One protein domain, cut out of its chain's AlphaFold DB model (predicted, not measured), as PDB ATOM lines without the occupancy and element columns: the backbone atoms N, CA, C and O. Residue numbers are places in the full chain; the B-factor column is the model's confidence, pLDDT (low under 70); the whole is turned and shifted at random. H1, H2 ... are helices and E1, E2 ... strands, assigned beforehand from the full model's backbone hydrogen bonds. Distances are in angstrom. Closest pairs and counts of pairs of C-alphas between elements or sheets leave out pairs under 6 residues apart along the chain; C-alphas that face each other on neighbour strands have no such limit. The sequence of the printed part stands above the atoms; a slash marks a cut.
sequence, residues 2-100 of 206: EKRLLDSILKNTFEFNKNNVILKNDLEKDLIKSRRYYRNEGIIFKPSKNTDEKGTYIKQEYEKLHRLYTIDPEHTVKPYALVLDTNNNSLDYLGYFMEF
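This is residues 2 to 100 of the 206 residues of the protein "Protein kinase domain-containing protein" of Candidatus Parvarchaeum acidophilus ARMAN-5 (UniProt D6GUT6). A strongly twisted, curled sheet of five strands forms the core, with the long helix H3 running along one face over E4 and E5. The E1 and E2 hairpin makes one side of the sheet, with H1 beside it; H2 only grazes the sheet. The 99 printed residues hold three named helices and five named strands in the order H1 E1 E2 H2 E3 H3 E4 E5, class mixed, helices and strands. Across the mixed sheet the order is E1 E2 E4 E5 E3, parallel between E2 and E4, otherwise antiparallel. The whole is compact, with a radius of gyration of the C-alphas of 13.0 A, and spans 37 by 31 by 25 A.

Start at H1, residues 2 to 10, which is near E1, residues 14 to 17; it is on the sheet at a height of 7.9 A, over none of the strands. E1 forms a hairpin with E2, residues 20 to 23, where N 15 and O 22 are 3.0 A apart. H2, residues 26 to 33, only grazes the sheet with residues 29 to 33; its closest C-alphas to E3, residues 43 to 47, are Ile 32 and Pro 47, 6.8 A apart. H3, residues 56 to 71, is on the sheet at a height of 9.7 A, over E4, residues 79 to 85, and E5, residues 92 to 99; it runs along the strands, at 24 degrees to E5 on the local plane. The closest C-alphas of H3 and E5 are Ile 58 and Gly 95, 6.1 A apart. E2 and E4 are parallel, with N 21 and O 82 at 2.9 A. E4 and E5 are a hairpin, with N 83 and O 95 at 2.8 A. E5 and E3 are antiparallel, with N 46 and O 96 at 2.9 A. E2, H2, E3 and E3, H3, E4 are split strand-helix-strand units, two strands of one sheet with a helix between them along the chain and other strands between them in the sheet, E4 and E5 in the first unit and E5 in the second, each with a right-handed crossover. H3 on one face and H1 on the other make three layers. In H1, H2 and H3 every O i to N i+4 pair is within hydrogen-bond range.

Find C-alpha 2 at (429.253, 316.270, 381.222), where H1 begins. H3 starts at C-alpha 56, (436.232, 308.144, 405.229), and is 22.9 A long. E4 is 18.5 A long and E5 22.2 A, ending at C-alpha 99, (433.251, 306.077, 384.318).

The C-alphas farthest apart are those of Glu 74 and Asn 88, 38.7 A. The printed part has no cut and no long link. Mean pLDDT of the printed part is 72.2; residues 2 to 41, 50 to 53 and 86 to 90 are under 70.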
ATOM      1  N   GLU A   2     429.215 317.271 380.135       50.31
ATOM      2  CA  GLU A   2     429.253 316.270 381.222       50.31
ATOM      3  C   GLU A   2     428.230 316.473 382.347       50.31
ATOM      4  O   GLU A   2     427.550 315.531 382.737       50.31
ATOM      5  N   LYS A   3     428.027 317.719 382.798       44.19
ATOM      6  CA  LYS A   3     426.957 318.046 383.751       44.19
ATOM      7  C   LYS A   3     425.571 317.727 383.181       44.19
ATOM      8  O   LYS A   3     424.714 317.285 383.917       44.19
ATOM      9  N   ARG A   4     425.364 317.871 381.864       45.44
ATOM     10  CA  ARG A   4     424.073 317.574 381.217       45.44
ATOM     11  C   ARG A   4     423.767 316.078 381.142       45.44
ATOM     12  O   ARG A   4     422.588 315.764 381.150       45.44
ATOM     13  N   LEU A   5     424.781 315.209 381.064       46.34
ATOM     14  CA  LEU A   5     424.604 313.752 381.033       46.34
ATOM     15  C   LEU A   5     424.268 313.219 382.433       46.34
ATOM     16  O   LEU A   5     423.250 312.556 382.596       46.34
ATOM     17  N   LEU A   6     425.039 313.604 383.465       49.91
ATOM     18  CA  LEU A   6     424.657 313.312 384.854       49.91
ATOM     19  C   LEU A   6     423.305 313.951 385.191       49.91
ATOM     20  O   LEU A   6     422.426 313.261 385.691       49.91
ATOM     21  N   ASP A   7     423.092 315.226 384.853       50.25
ATOM     22  CA  ASP A   7     421.806 315.887 385.075       50.25
ATOM     23  C   ASP A   7     420.675 315.183 384.302       50.25
ATOM     24  O   ASP A   7     419.579 315.131 384.827       50.25
ATOM     25  N   SER A   8     420.855 314.648 383.085       53.78
ATOM     26  CA  SER A   8     419.752 313.989 382.357       53.78
ATOM     27  C   SER A   8     419.427 312.597 382.890       53.78
ATOM     28  O   SER A   8     418.251 312.255 382.953       53.78
ATOM     29  N   ILE A   9     420.440 311.830 383.301       50.62
ATOM     30  CA  ILE A   9     420.281 310.475 383.853       50.62
ATOM     31  C   ILE A   9     419.712 310.528 385.280       50.62
ATOM     32  O   ILE A   9     418.961 309.648 385.686       50.62
ATOM     33  N   LEU A  10     420.054 311.572 386.045       54.59
ATOM     34  CA  LEU A  10     419.877 311.618 387.503       54.59
ATOM     35  C   LEU A  10     418.913 312.730 387.976       54.59
ATOM     36  O   LEU A  10     418.710 312.901 389.180       54.59
ATOM     37  N   LYS A  11     418.292 313.491 387.056       48.06
ATOM     38  CA  LYS A  11     417.476 314.694 387.356       48.06
ATOM     39  C   LYS A  11     416.262 314.466 388.245       48.06
ATOM     40  O   LYS A  11     415.863 315.386 388.953       48.06
ATOM     41  N   ASN A  12     415.663 313.282 388.194       44.38
ATOM     42  CA  ASN A  12     414.458 312.974 388.971       44.38
ATOM     43  C   ASN A  12     414.779 312.439 390.372       44.38
ATOM     44  O   ASN A  12     413.878 312.049 391.111       44.38
ATOM     45  N   THR A  13     416.062 312.418 390.727       42.78
ATOM     46  CA  THR A  13     416.573 311.397 391.629       42.78
ATOM     47  C   THR A  13     417.613 311.936 392.614       42.78
ATOM     48  O   THR A  13     417.611 311.584 393.796       42.78
ATOM     49  N   PHE A  14     418.462 312.856 392.158       49.19
ATOM     50  CA  PHE A  14     419.605 313.342 392.918       49.19
ATOM     51  C   PHE A  14     419.663 314.870 392.975       49.19
ATOM     52  O   PHE A  14     419.418 315.559 391.984       49.19
ATOM     53  N   GLU A  15     420.032 315.413 394.137       47.34
ATOM     54  CA  GLU A  15     420.412 316.822 394.267       47.34
ATOM     55  C   GLU A  15     421.925 316.973 394.115       47.34
ATOM     56  O   GLU A  15     422.706 316.341 394.828       47.34
ATOM     57  N   PHE A  16     422.343 317.830 393.186       49.72
ATOM     58  CA  PHE A  16     423.753 318.108 392.943       49.72
ATOM     59  C   PHE A  16     424.202 319.339 393.728       49.72
ATOM     60  O   PHE A  16     423.717 320.447 393.489       49.72
ATOM     61  N   ASN A  17     425.199 319.173 394.599       46.12
ATOM     62  CA  ASN A  17     425.890 320.291 395.240       46.12
ATOM     63  C   ASN A  17     427.384 320.250 394.919       46.12
ATOM     64  O   ASN A  17     428.113 319.451 395.501       46.12
ATOM     65  N   LYS A  18     427.808 321.148 394.017       47.94
ATOM     66  CA  LYS A  18     429.178 321.528 393.606       47.94
ATOM     67  C   LYS A  18     430.178 320.432 393.202       47.94
ATOM     68  O   LYS A  18     430.985 320.765 392.354       47.94
ATOM     69  N   ASN A  19     430.119 319.211 393.740       55.19
ATOM     70  CA  ASN A  19     430.821 317.968 393.356       55.19
ATOM     71  C   ASN A  19     430.197 316.700 393.996       55.19
ATOM     72  O   ASN A  19     430.699 315.594 393.805       55.19
ATOM     73  N   ASN A  20     429.122 316.849 394.775       60.22
ATOM     74  CA  ASN A  20     428.484 315.769 395.516       60.22
ATOM     75  C   ASN A  20     427.079 315.507 394.995       60.22
ATOM     76  O   ASN A  20     426.387 316.416 394.521       60.22
ATOM     77  N   VAL A  21     426.670 314.260 395.162       68.38
ATOM     78  CA  VAL A  21     425.361 313.735 394.818       68.38
ATOM     79  C   VAL A  21     424.631 313.362 396.112       68.38
ATOM     80  O   VAL A  21     425.104 312.524 396.881       68.38
ATOM     81  N   ILE A  22     423.491 314.014 396.363       65.75
ATOM     82  CA  ILE A  22     422.627 313.787 397.531       65.75
ATOM     83  C   ILE A  22     421.436 312.920 397.104       65.75
ATOM     84  O   ILE A  22     420.702 313.286 396.182       65.75
ATOM     85  N   LEU A  23     421.245 311.780 397.775       63.03
ATOM     86  CA  LEU A  23     420.158 310.828 397.514       63.03
ATOM     87  C   LEU A  23     418.851 311.244 398.193       63.03
ATOM     88  O   LEU A  23     418.812 311.407 399.412       63.03
ATOM     89  N   LYS A  24     417.763 311.335 397.419       54.06
ATOM     90  CA  LYS A  24     416.451 311.771 397.925       54.06
ATOM     91  C   LYS A  24     415.418 310.658 398.147       54.06
ATOM     92  O   LYS A  24     414.445 310.915 398.847       54.06
ATOM     93  N   ASN A  25     415.605 309.453 397.597       58.16
ATOM     94  CA  ASN A  25     414.596 308.380 397.617       58.16
ATOM     95  C   ASN A  25     415.091 307.103 398.325       58.16
ATOM     96  O   ASN A  25     416.241 306.702 398.160       58.16
ATOM     97  N   ASP A  26     414.218 306.446 399.088       57.41
ATOM     98  CA  ASP A  26     414.538 305.271 399.907       57.41
ATOM     99  C   ASP A  26     414.785 303.993 399.084       57.41
ATOM    100  O   ASP A  26     415.690 303.229 399.411       57.41
ATOM    101  N   LEU A  27     414.095 303.792 397.953       48.75
ATOM    102  CA  LEU A  27     414.292 302.606 397.095       48.75
ATOM    103  C   LEU A  27     415.702 302.556 396.471       48.75
ATOM    104  O   LEU A  27     416.302 301.497 396.283       48.75
ATOM    105  N   GLU A  28     416.254 303.720 396.147       58.47
ATOM    106  CA  GLU A  28     417.612 303.833 395.618       58.47
ATOM    107  C   GLU A  28     418.662 303.796 396.705       58.47
ATOM    108  O   GLU A  28     419.739 303.252 396.469       58.47
ATOM    109  N   LYS A  29     418.339 304.303 397.904       59.12
ATOM    110  CA  LYS A  29     419.152 304.027 399.087       59.12
ATOM    111  C   LYS A  29     419.268 302.523 399.275       59.12
ATOM    112  O   LYS A  29     420.374 302.078 399.527       59.12
ATOM    113  N   ASP A  30     418.210 301.741 399.078       57.75
ATOM    114  CA  ASP A  30     418.278 300.281 399.196       57.75
ATOM    115  C   ASP A  30     419.118 299.632 398.088       57.75
ATOM    116  O   ASP A  30     419.937 298.760 398.376       57.75
ATOM    117  N   LEU A  31     419.013 300.086 396.834       57.00
ATOM    118  CA  LEU A  31     419.866 299.596 395.741       57.00
ATOM    119  C   LEU A  31     421.350 299.938 395.958       57.00
ATOM    120  O   LEU A  31     422.210 299.074 395.793       57.00
ATOM    121  N   ILE A  32     421.654 301.159 396.395       61.84
ATOM    122  CA  ILE A  32     423.015 301.626 396.695       61.84
ATOM    123  C   ILE A  32     423.564 300.961 397.967       61.84
ATOM    124  O   ILE A  32     424.706 300.494 397.978       61.84
ATOM    125  N   LYS A  33     422.740 300.806 399.011       58.03
ATOM    126  CA  LYS A  33     423.068 300.077 400.251       58.03
ATOM    127  C   LYS A  33     423.206 298.579 400.032       58.03
ATOM    128  O   LYS A  33     423.981 297.951 400.748       58.03
ATOM    129  N   SER A  34     422.544 298.003 399.023       51.78
ATOM    130  CA  SER A  34     422.740 296.598 398.636       51.78
ATOM    131  C   SER A  34     424.164 296.312 398.135       51.78
ATOM    132  O   SER A  34     424.510 295.154 397.900       51.78
ATOM    133  N   ARG A  35     425.000 297.357 397.997       52.38
ATOM    134  CA  ARG A  35     426.400 297.316 397.551       52.38
ATOM    135  C   ARG A  35     426.583 296.650 396.193       52.38
ATOM    136  O   ARG A  35     427.658 296.137 395.884       52.38
ATOM    137  N   ARG A  36     425.534 296.637 395.377       53.44
ATOM    138  CA  ARG A  36     425.620 296.186 393.994       53.44
ATOM    139  C   ARG A  36     426.097 297.346 393.138       53.44
ATOM    140  O   ARG A  36     425.691 298.488 393.343       53.44
ATOM    141  N   TYR A  37     426.953 297.041 392.172       54.38
ATOM    142  CA  TYR A  37     427.327 297.999 391.144       54.38
ATOM    143  C   TYR A  37     426.066 298.426 390.388       54.38
ATOM    144  O   TYR A  37     425.470 297.626 389.667       54.38
ATOM    145  N   TYR A  38     425.645 299.679 390.563       58.03
ATOM    146  CA  TYR A  38     424.686 300.286 389.649       58.03
ATOM    147  C   TYR A  38     425.426 300.594 388.350       58.03
ATOM    148  O   TYR A  38     426.461 301.262 388.379       58.03
ATOM    149  N   ARG A  39     424.911 300.078 387.233       58.00
ATOM    150  CA  ARG A  39     425.467 300.266 385.894       58.00
ATOM    151  C   ARG A  39     424.376 300.848 385.010       58.00
ATOM    152  O   ARG A  39     423.364 300.193 384.779       58.00
ATOM    153  N   ASN A  40     424.589 302.063 384.531       59.66
ATOM    154  CA  ASN A  40     423.710 302.715 383.571       59.66
ATOM    155  C   ASN A  40     424.537 303.698 382.733       59.66
ATOM    156  O   ASN A  40     425.417 304.353 383.287       59.66
ATOM    157  N   GLU A  41     424.285 303.766 381.424       64.06
ATOM    158  CA  GLU A  41     424.804 304.804 380.512       64.06
ATOM    159  C   GLU A  41     426.268 305.249 380.757       64.06
ATOM    160  O   GLU A  41     426.553 306.422 380.981       64.06
ATOM    161  N   GLY A  42     427.225 304.314 380.735       74.81
ATOM    162  CA  GLY A  42     428.651 304.665 380.851       74.81
ATOM    163  C   GLY A  42     429.105 305.099 382.255       74.81
ATOM    164  O   GLY A  42     430.201 305.643 382.407       74.81
ATOM    165  N   ILE A  43     428.298 304.845 383.289       82.06
ATOM    166  CA  ILE A  43     428.599 305.164 384.690       82.06
ATOM    167  C   ILE A  43     428.497 303.902 385.552       82.06
ATOM    168  O   ILE A  43     427.623 303.051 385.357       82.06
ATOM    169  N   ILE A  44     429.390 303.803 386.536       85.62
ATOM    170  CA  ILE A  44     429.370 302.783 387.578       85.62
ATOM    171  C   ILE A  44     429.376 303.426 388.966       85.62
ATOM    172  O   ILE A  44     430.090 304.399 389.217       85.62
ATOM    173  N   PHE A  45     428.572 302.883 389.878       85.94
ATOM    174  CA  PHE A  45     428.606 303.246 391.293       85.94
ATOM    175  C   PHE A  45     429.496 302.283 392.079       85.94
ATOM    176  O   PHE A  45     429.206 301.085 392.126       85.94
ATOM    177  N   LYS A  46     430.537 302.805 392.734       87.38
ATOM    178  CA  LYS A  46     431.366 302.054 393.679       87.38
ATOM    179  C   LYS A  46     430.877 302.303 395.112       87.38
ATOM    180  O   LYS A  46     431.054 303.415 395.615       87.38
ATOM    181  N   PRO A  47     430.283 301.302 395.785       85.19
ATOM    182  CA  PRO A  47     429.805 301.452 397.153       85.19
ATOM    183  C   PRO A  47     430.955 301.465 398.165       85.19
ATOM    184  O   PRO A  47     431.972 300.786 397.999       85.19
ATOM    185  N   SER A  48     430.744 302.167 399.274       84.56
ATOM    186  CA  SER A  48     431.552 302.026 400.480       84.56
ATOM    187  C   SER A  48     431.428 300.606 401.037       84.56
ATOM    188  O   SER A  48     430.347 300.011 401.062       84.56
ATOM    189  N   LYS A  49     432.537 300.045 401.524       73.50
ATOM    190  CA  LYS A  49     432.569 298.697 402.110       73.50
ATOM    191  C   LYS A  49     432.175 298.686 403.604       73.50
ATOM    192  O   LYS A  49     432.530 297.741 404.280       73.50
ATOM    193  N   ASN A  50     431.441 299.671 404.139       58.31
ATOM    194  CA  ASN A  50     431.012 299.805 405.561       58.31
ATOM    195  C   ASN A  50     432.081 299.505 406.643       58.31
ATOM    196  O   ASN A  50     431.721 299.203 407.779       58.31
ATOM    197  N   THR A  51     433.377 299.517 406.332       54.12
ATOM    198  CA  THR A  51     434.406 299.131 407.311       54.12
ATOM    199  C   THR A  51     434.809 300.272 408.236       54.12
ATOM    200  O   THR A  51     435.426 300.022 409.264       54.12
ATOM    201  N   ASP A  52     434.458 301.512 407.904       64.75
ATOM    202  CA  ASP A  52     434.696 302.684 408.731       64.75
ATOM    203  C   ASP A  52     433.395 303.456 408.965       64.75
ATOM    204  O   ASP A  52     432.588 303.636 408.055       64.75
ATOM    205  N   GLU A  53     433.190 303.920 410.201       64.38
ATOM    206  CA  GLU A  53     431.915 304.452 410.717       64.38
ATOM    207  C   GLU A  53     431.310 305.613 409.904       64.38
ATOM    208  O   GLU A  53     430.159 305.966 410.128       64.38
ATOM    209  N   LYS A  54     432.065 306.208 408.966       70.50
ATOM    210  CA  LYS A  54     431.642 307.352 408.139       70.50
ATOM    211  C   LYS A  54     431.963 307.229 406.642       70.50
ATOM    212  O   LYS A  54     431.708 308.174 405.902       70.50
ATOM    213  N   GLY A  55     432.566 306.133 406.164       73.38
ATOM    214  CA  GLY A  55     433.023 306.044 404.764       73.38
ATOM    215  C   GLY A  55     434.206 306.975 404.427       73.38
ATOM    216  O   GLY A  55     434.387 307.415 403.292       73.38
ATOM    217  N   THR A  56     435.034 307.309 405.410       82.38
ATOM    218  CA  THR A  56     436.232 308.144 405.229       82.38
ATOM    219  C   THR A  56     437.205 307.535 404.216       82.38
ATOM    220  O   THR A  56     437.759 308.264 403.394       82.38
ATOM    221  N   TYR A  57     437.381 306.213 404.221       87.00
ATOM    222  CA  TYR A  57     438.238 305.513 403.269       87.00
ATOM    223  C   TYR A  57     437.750 305.716 401.832       87.00
ATOM    224  O   TYR A  57     438.535 306.108 400.972       87.00
ATOM    225  N   ILE A  58     436.448 305.531 401.566       89.00
ATOM    226  CA  ILE A  58     435.917 305.655 400.200       89.00
ATOM    227  C   ILE A  58     436.029 307.094 399.675       89.00
ATOM    228  O   ILE A  58     436.297 307.306 398.492       89.00
ATOM    229  N   LYS A  59     435.917 308.093 400.562       90.69
ATOM    230  CA  LYS A  59     436.187 309.499 400.235       90.69
ATOM    231  C   LYS A  59     437.647 309.714 399.854       90.69
ATOM    232  O   LYS A  59     437.925 310.322 398.824       90.69
ATOM    233  N   GLN A  60     438.578 309.241 400.680       91.62
ATOM    234  CA  GLN A  60     440.002 309.378 400.387       91.62
ATOM    235  C   GLN A  60     440.353 308.667 399.071       91.62
ATOM    236  O   GLN A  60     441.202 309.147 398.318       91.62
ATOM    237  N   GLU A  61     439.714 307.523 398.796       93.38
ATOM    238  CA  GLU A  61     439.950 306.728 397.591       93.38
ATOM    239  C   GLU A  61     439.508 307.509 396.353       93.38
ATOM    240  O   GLU A  61     440.289 307.673 395.416       93.38
ATOM    241  N   TYR A  62     438.306 308.093 396.399       94.50
ATOM    242  CA  TYR A  62     437.808 309.017 395.381       94.50
ATOM    243  C   TYR A  62     438.750 310.209 395.172       94.50
ATOM    244  O   TYR A  62     439.100 310.529 394.040       94.50
ATOM    245  N   GLU A  63     439.189 310.870 396.249       94.81
ATOM    246  CA  GLU A  63     440.089 312.027 396.157       94.81
ATOM    247  C   GLU A  63     441.424 311.651 395.523       94.81
ATOM    248  O   GLU A  63     441.992 312.418 394.744       94.81
ATOM    249  N   LYS A  64     441.930 310.459 395.840       95.75
ATOM    250  CA  LYS A  64     443.132 309.924 395.220       95.75
ATOM    251  C   LYS A  64     442.916 309.637 393.739       95.75
ATOM    252  O   LYS A  64     443.708 310.105 392.926       95.75
ATOM    253  N   LEU A  65     441.840 308.940 393.387       97.25
ATOM    254  CA  LEU A  65     441.485 308.669 391.997       97.25
ATOM    255  C   LEU A  65     441.337 309.968 391.193       97.25
ATOM    256  O   LEU A  65     441.835 310.062 390.076       97.25
ATOM    257  N   HIS A  66     440.740 311.004 391.785       96.50
ATOM    258  CA  HIS A  66     440.595 312.319 391.163       96.50
ATOM    259  C   HIS A  66     441.940 313.000 390.892       96.50
ATOM    260  O   HIS A  66     442.129 313.581 389.821       96.50
ATOM    261  N   ARG A  67     442.910 312.898 391.813       97.00
ATOM    262  CA  ARG A  67     444.277 313.394 391.572       97.00
ATOM    263  C   ARG A  67     444.968 312.632 390.446       97.00
ATOM    264  O   ARG A  67     445.526 313.269 389.558       97.00
ATOM    265  N   LEU A  68     444.897 311.299 390.450       98.12
ATOM    266  CA  LEU A  68     445.495 310.473 389.395       98.12
ATOM    267  C   LEU A  68     444.868 310.770 388.027       98.12
ATOM    268  O   LEU A  68     445.591 310.964 387.056       98.12
ATOM    269  N   TYR A  69     443.543 310.930 387.970       98.19
ATOM    270  CA  TYR A  69     442.835 311.345 386.758       98.19
ATOM    271  C   TYR A  69     443.242 312.740 386.282       98.19
ATOM    272  O   TYR A  69     443.372 312.968 385.087       98.19
ATOM    273  N   THR A  70     443.486 313.678 387.199       97.88
ATOM    274  CA  THR A  70     443.980 315.016 386.836       97.88
ATOM    275  C   THR A  70     445.383 314.953 386.220       97.88
ATOM    276  O   THR A  70     445.693 315.738 385.327       97.88
ATOM    277  N   ILE A  71     446.224 314.020 386.681       98.25
ATOM    278  CA  ILE A  71     447.581 313.804 386.162       98.25
ATOM    279  C   ILE A  71     447.554 313.106 384.796       98.25
ATOM    280  O   ILE A  71     448.292 313.506 383.896       98.25
ATOM    281  N   ASP A  72     446.735 312.064 384.640       98.44
ATOM    282  CA  ASP A  72     446.629 311.297 383.397       98.44
ATOM    283  C   ASP A  72     445.175 310.889 383.083       98.44
ATOM    284  O   ASP A  72     444.763 309.753 383.357       98.44
ATOM    285  N   PRO A  73     444.374 311.805 382.505       97.69
ATOM    286  CA  PRO A  73     442.964 311.547 382.201       97.69
ATOM    287  C   PRO A  73     442.773 310.545 381.054       97.69
ATOM    288  O   PRO A  73     441.688 309.980 380.892       97.69
ATOM    289  N   GLU A  74     443.815 310.318 380.252       97.88
ATOM    290  CA  GLU A  74     443.798 309.361 379.149       97.88
ATOM    291  C   GLU A  74     443.758 307.926 379.680       97.88
ATOM    292  O   GLU A  74     442.885 307.156 379.281       97.88
ATOM    293  N   HIS A  75     444.604 307.608 380.664       98.44
ATOM    294  CA  HIS A  75     444.777 306.244 381.171       98.44
ATOM    295  C   HIS A  75     444.165 305.987 382.549       98.44
ATOM    296  O   HIS A  75     444.295 304.882 383.065       98.44
ATOM    297  N   THR A  76     443.498 306.960 383.164       98.38
ATOM    298  CA  THR A  76     442.820 306.781 384.459       98.38
ATOM    299  C   THR A  76     441.313 306.850 384.267       98.38
ATOM    300  O   THR A  76     440.825 307.658 383.471       98.38
ATOM    301  N   VAL A  77     440.560 306.006 384.978       96.69
ATOM    302  CA  VAL A  77     439.094 306.090 384.962       96.69
ATOM    303  C   VAL A  77     438.639 307.428 385.534       96.69
ATOM    304  O   VAL A  77     439.187 307.912 386.526       96.69
ATOM    305  N   LYS A  78     437.638 308.043 384.908       95.06
ATOM    306  CA  LYS A  78     437.119 309.327 385.371       95.06
ATOM    307  C   LYS A  78     436.255 309.170 386.628       95.06
ATOM    308  O   LYS A  78     435.193 308.553 386.548       95.06
ATOM    309  N   PRO A  79     436.609 309.783 387.769       94.25
ATOM    310  CA  PRO A  79     435.684 309.914 388.886       94.25
ATOM    311  C   PRO A  79     434.685 311.047 388.612       94.25
ATOM    312  O   PRO A  79     435.075 312.145 388.211       94.25
ATOM    313  N   TYR A  80     433.399 310.804 388.860       87.62
ATOM    314  CA  TYR A  80     432.342 311.797 388.660       87.62
ATOM    315  C   TYR A  80     431.983 312.527 389.949       87.62
ATOM    316  O   TYR A  80     432.173 313.737 390.034       87.62
ATOM    317  N   ALA A  81     431.475 311.819 390.959       86.06
ATOM    318  CA  ALA A  81     430.954 312.464 392.163       86.06
ATOM    319  C   ALA A  81     430.911 311.523 393.365       86.06
ATOM    320  O   ALA A  81     430.622 310.336 393.212       86.06
ATOM    321  N   LEU A  82     431.122 312.077 394.560       87.75
ATOM    322  CA  LEU A  82     430.853 311.392 395.823       87.75
ATOM    323  C   LEU A  82     429.349 311.320 396.086       87.75
ATOM    324  O   LEU A  82     428.613 312.268 395.803       87.75
ATOM    325  N   VAL A  83     428.914 310.210 396.674       84.38
ATOM    326  CA  VAL A  83     427.531 309.978 397.090       84.38
ATOM    327  C   VAL A  83     427.455 310.029 398.609       84.38
ATOM    328  O   VAL A  83     428.208 309.337 399.300       84.38
ATOM    329  N   LEU A  84     426.545 310.855 399.119       81.31
ATOM    330  CA  LEU A  84     426.383 311.132 400.545       81.31
ATOM    331  C   LEU A  84     425.005 310.677 401.036       81.31
ATOM    332  O   LEU A  84     424.000 310.902 400.357       81.31
ATOM    333  N   ASP A  85     424.961 310.095 402.234       76.19
ATOM    334  CA  ASP A  85     423.739 309.984 403.032       76.19
ATOM    335  C   ASP A  85     423.657 311.189 403.978       76.19
ATOM    336  O   ASP A  85     424.622 311.506 404.673       76.19
ATOM    337  N   THR A  86     422.514 311.871 403.992       69.38
ATOM    338  CA  THR A  86     422.253 313.022 404.870       69.38
ATOM    339  C   THR A  86     421.195 312.729 405.932       69.38
ATOM    340  O   THR A  86     420.787 313.644 406.644       69.38
ATOM    341  N   ASN A  87     420.703 311.489 406.045       62.38
ATOM    342  CA  ASN A  87     419.486 311.203 406.815       62.38
ATOM    343  C   ASN A  87     419.642 311.270 408.348       62.38
ATOM    344  O   ASN A  87     418.632 311.158 409.030       62.38
ATOM    345  N   ASN A  88     420.837 311.506 408.910       54.88
ATOM    346  CA  ASN A  88     421.071 311.398 410.362       54.88
ATOM    347  C   ASN A  88     421.882 312.545 411.005       54.88
ATOM    348  O   ASN A  88     422.515 312.337 412.038       54.88
ATOM    349  N   ASN A  89     421.924 313.751 410.424       57.88
ATOM    350  CA  ASN A  89     422.851 314.832 410.836       57.88
ATOM    351  C   ASN A  89     424.356 314.449 410.764       57.88
ATOM    352  O   ASN A  89     425.213 315.266 411.106       57.88
ATOM    353  N   SER A  90     424.691 313.245 410.287       63.28
ATOM    354  CA  SER A  90     426.019 312.797 409.866       63.28
ATOM    355  C   SER A  90     426.127 312.847 408.341       63.28
ATOM    356  O   SER A  90     425.166 312.562 407.629       63.28
ATOM    357  N   LEU A  91     427.296 313.251 407.839       70.25
ATOM    358  CA  LEU A  91     427.664 313.141 406.426       70.25
ATOM    359  C   LEU A  91     428.375 311.805 406.236       70.25
ATOM    360  O   LEU A  91     429.589 311.726 406.444       70.25
ATOM    361  N   ASP A  92     427.619 310.778 405.860       81.00
ATOM    362  CA  ASP A  92     428.172 309.447 405.625       81.00
ATOM    363  C   ASP A  92     428.446 309.262 404.131       81.00
ATOM    364  O   ASP A  92     427.570 309.469 403.286       81.00
ATOM    365  N   TYR A  93     429.678 308.886 403.782       84.62
ATOM    366  CA  TYR A  93     430.045 308.618 402.393       84.62
ATOM    367  C   TYR A  93     429.585 307.214 402.001       84.62
ATOM    368  O   TYR A  93     430.132 306.204 402.451       84.62
ATOM    369  N   LEU A  94     428.590 307.152 401.119       84.12
ATOM    370  CA  LEU A  94     428.020 305.900 400.626       84.12
ATOM    371  C   LEU A  94     428.843 305.279 399.502       84.12
ATOM    372  O   LEU A  94     428.738 304.078 399.268       84.12
ATOM    373  N   GLY A  95     429.639 306.077 398.794       87.38
ATOM    374  CA  GLY A  95     430.385 305.639 397.623       87.38
ATOM    375  C   GLY A  95     430.694 306.784 396.671       87.38
ATOM    376  O   GLY A  95     430.589 307.955 397.037       87.38
ATOM    377  N   TYR A  96     431.035 306.449 395.432       89.12
ATOM    378  CA  TYR A  96     431.163 307.426 394.354       89.12
ATOM    379  C   TYR A  96     430.766 306.849 392.997       89.12
ATOM    380  O   TYR A  96     430.828 305.641 392.765       89.12
ATOM    381  N   PHE A  97     430.368 307.734 392.089       88.12
ATOM    382  CA  PHE A  97     430.193 307.422 390.677       88.12
ATOM    383  C   PHE A  97     431.502 307.631 389.920       88.12
ATOM    384  O   PHE A  97     432.204 308.620 390.145       88.12
ATOM    385  N   MET A  98     431.799 306.735 388.986       91.62
ATOM    386  CA  MET A  98     432.919 306.845 388.053       91.62
ATOM    387  C   MET A  98     432.524 306.342 386.662       91.62
ATOM    388  O   MET A  98     431.447 305.778 386.475       91.62
ATOM    389  N   GLU A  99     433.378 306.592 385.679       90.44
ATOM    390  CA  GLU A  99     433.251 306.077 384.318       90.44
ATOM    391  C   GLU A  99     433.167 304.547 384.322       90.44
ATOM    392  O   GLU A  99     433.931 303.849 384.989       90.44
ATOM    393  N   PHE A 100     432.212 304.022 383.561       88.88
ATOM    394  CA  PHE A 100     432.157 302.610 383.239       88.88
ATOM    395  C   PHE A 100     433.035 302.342 382.014       88.88
ATOM    396  O   PHE A 100     432.781 302.872 380.935       88.88
TER     397      PHE A 100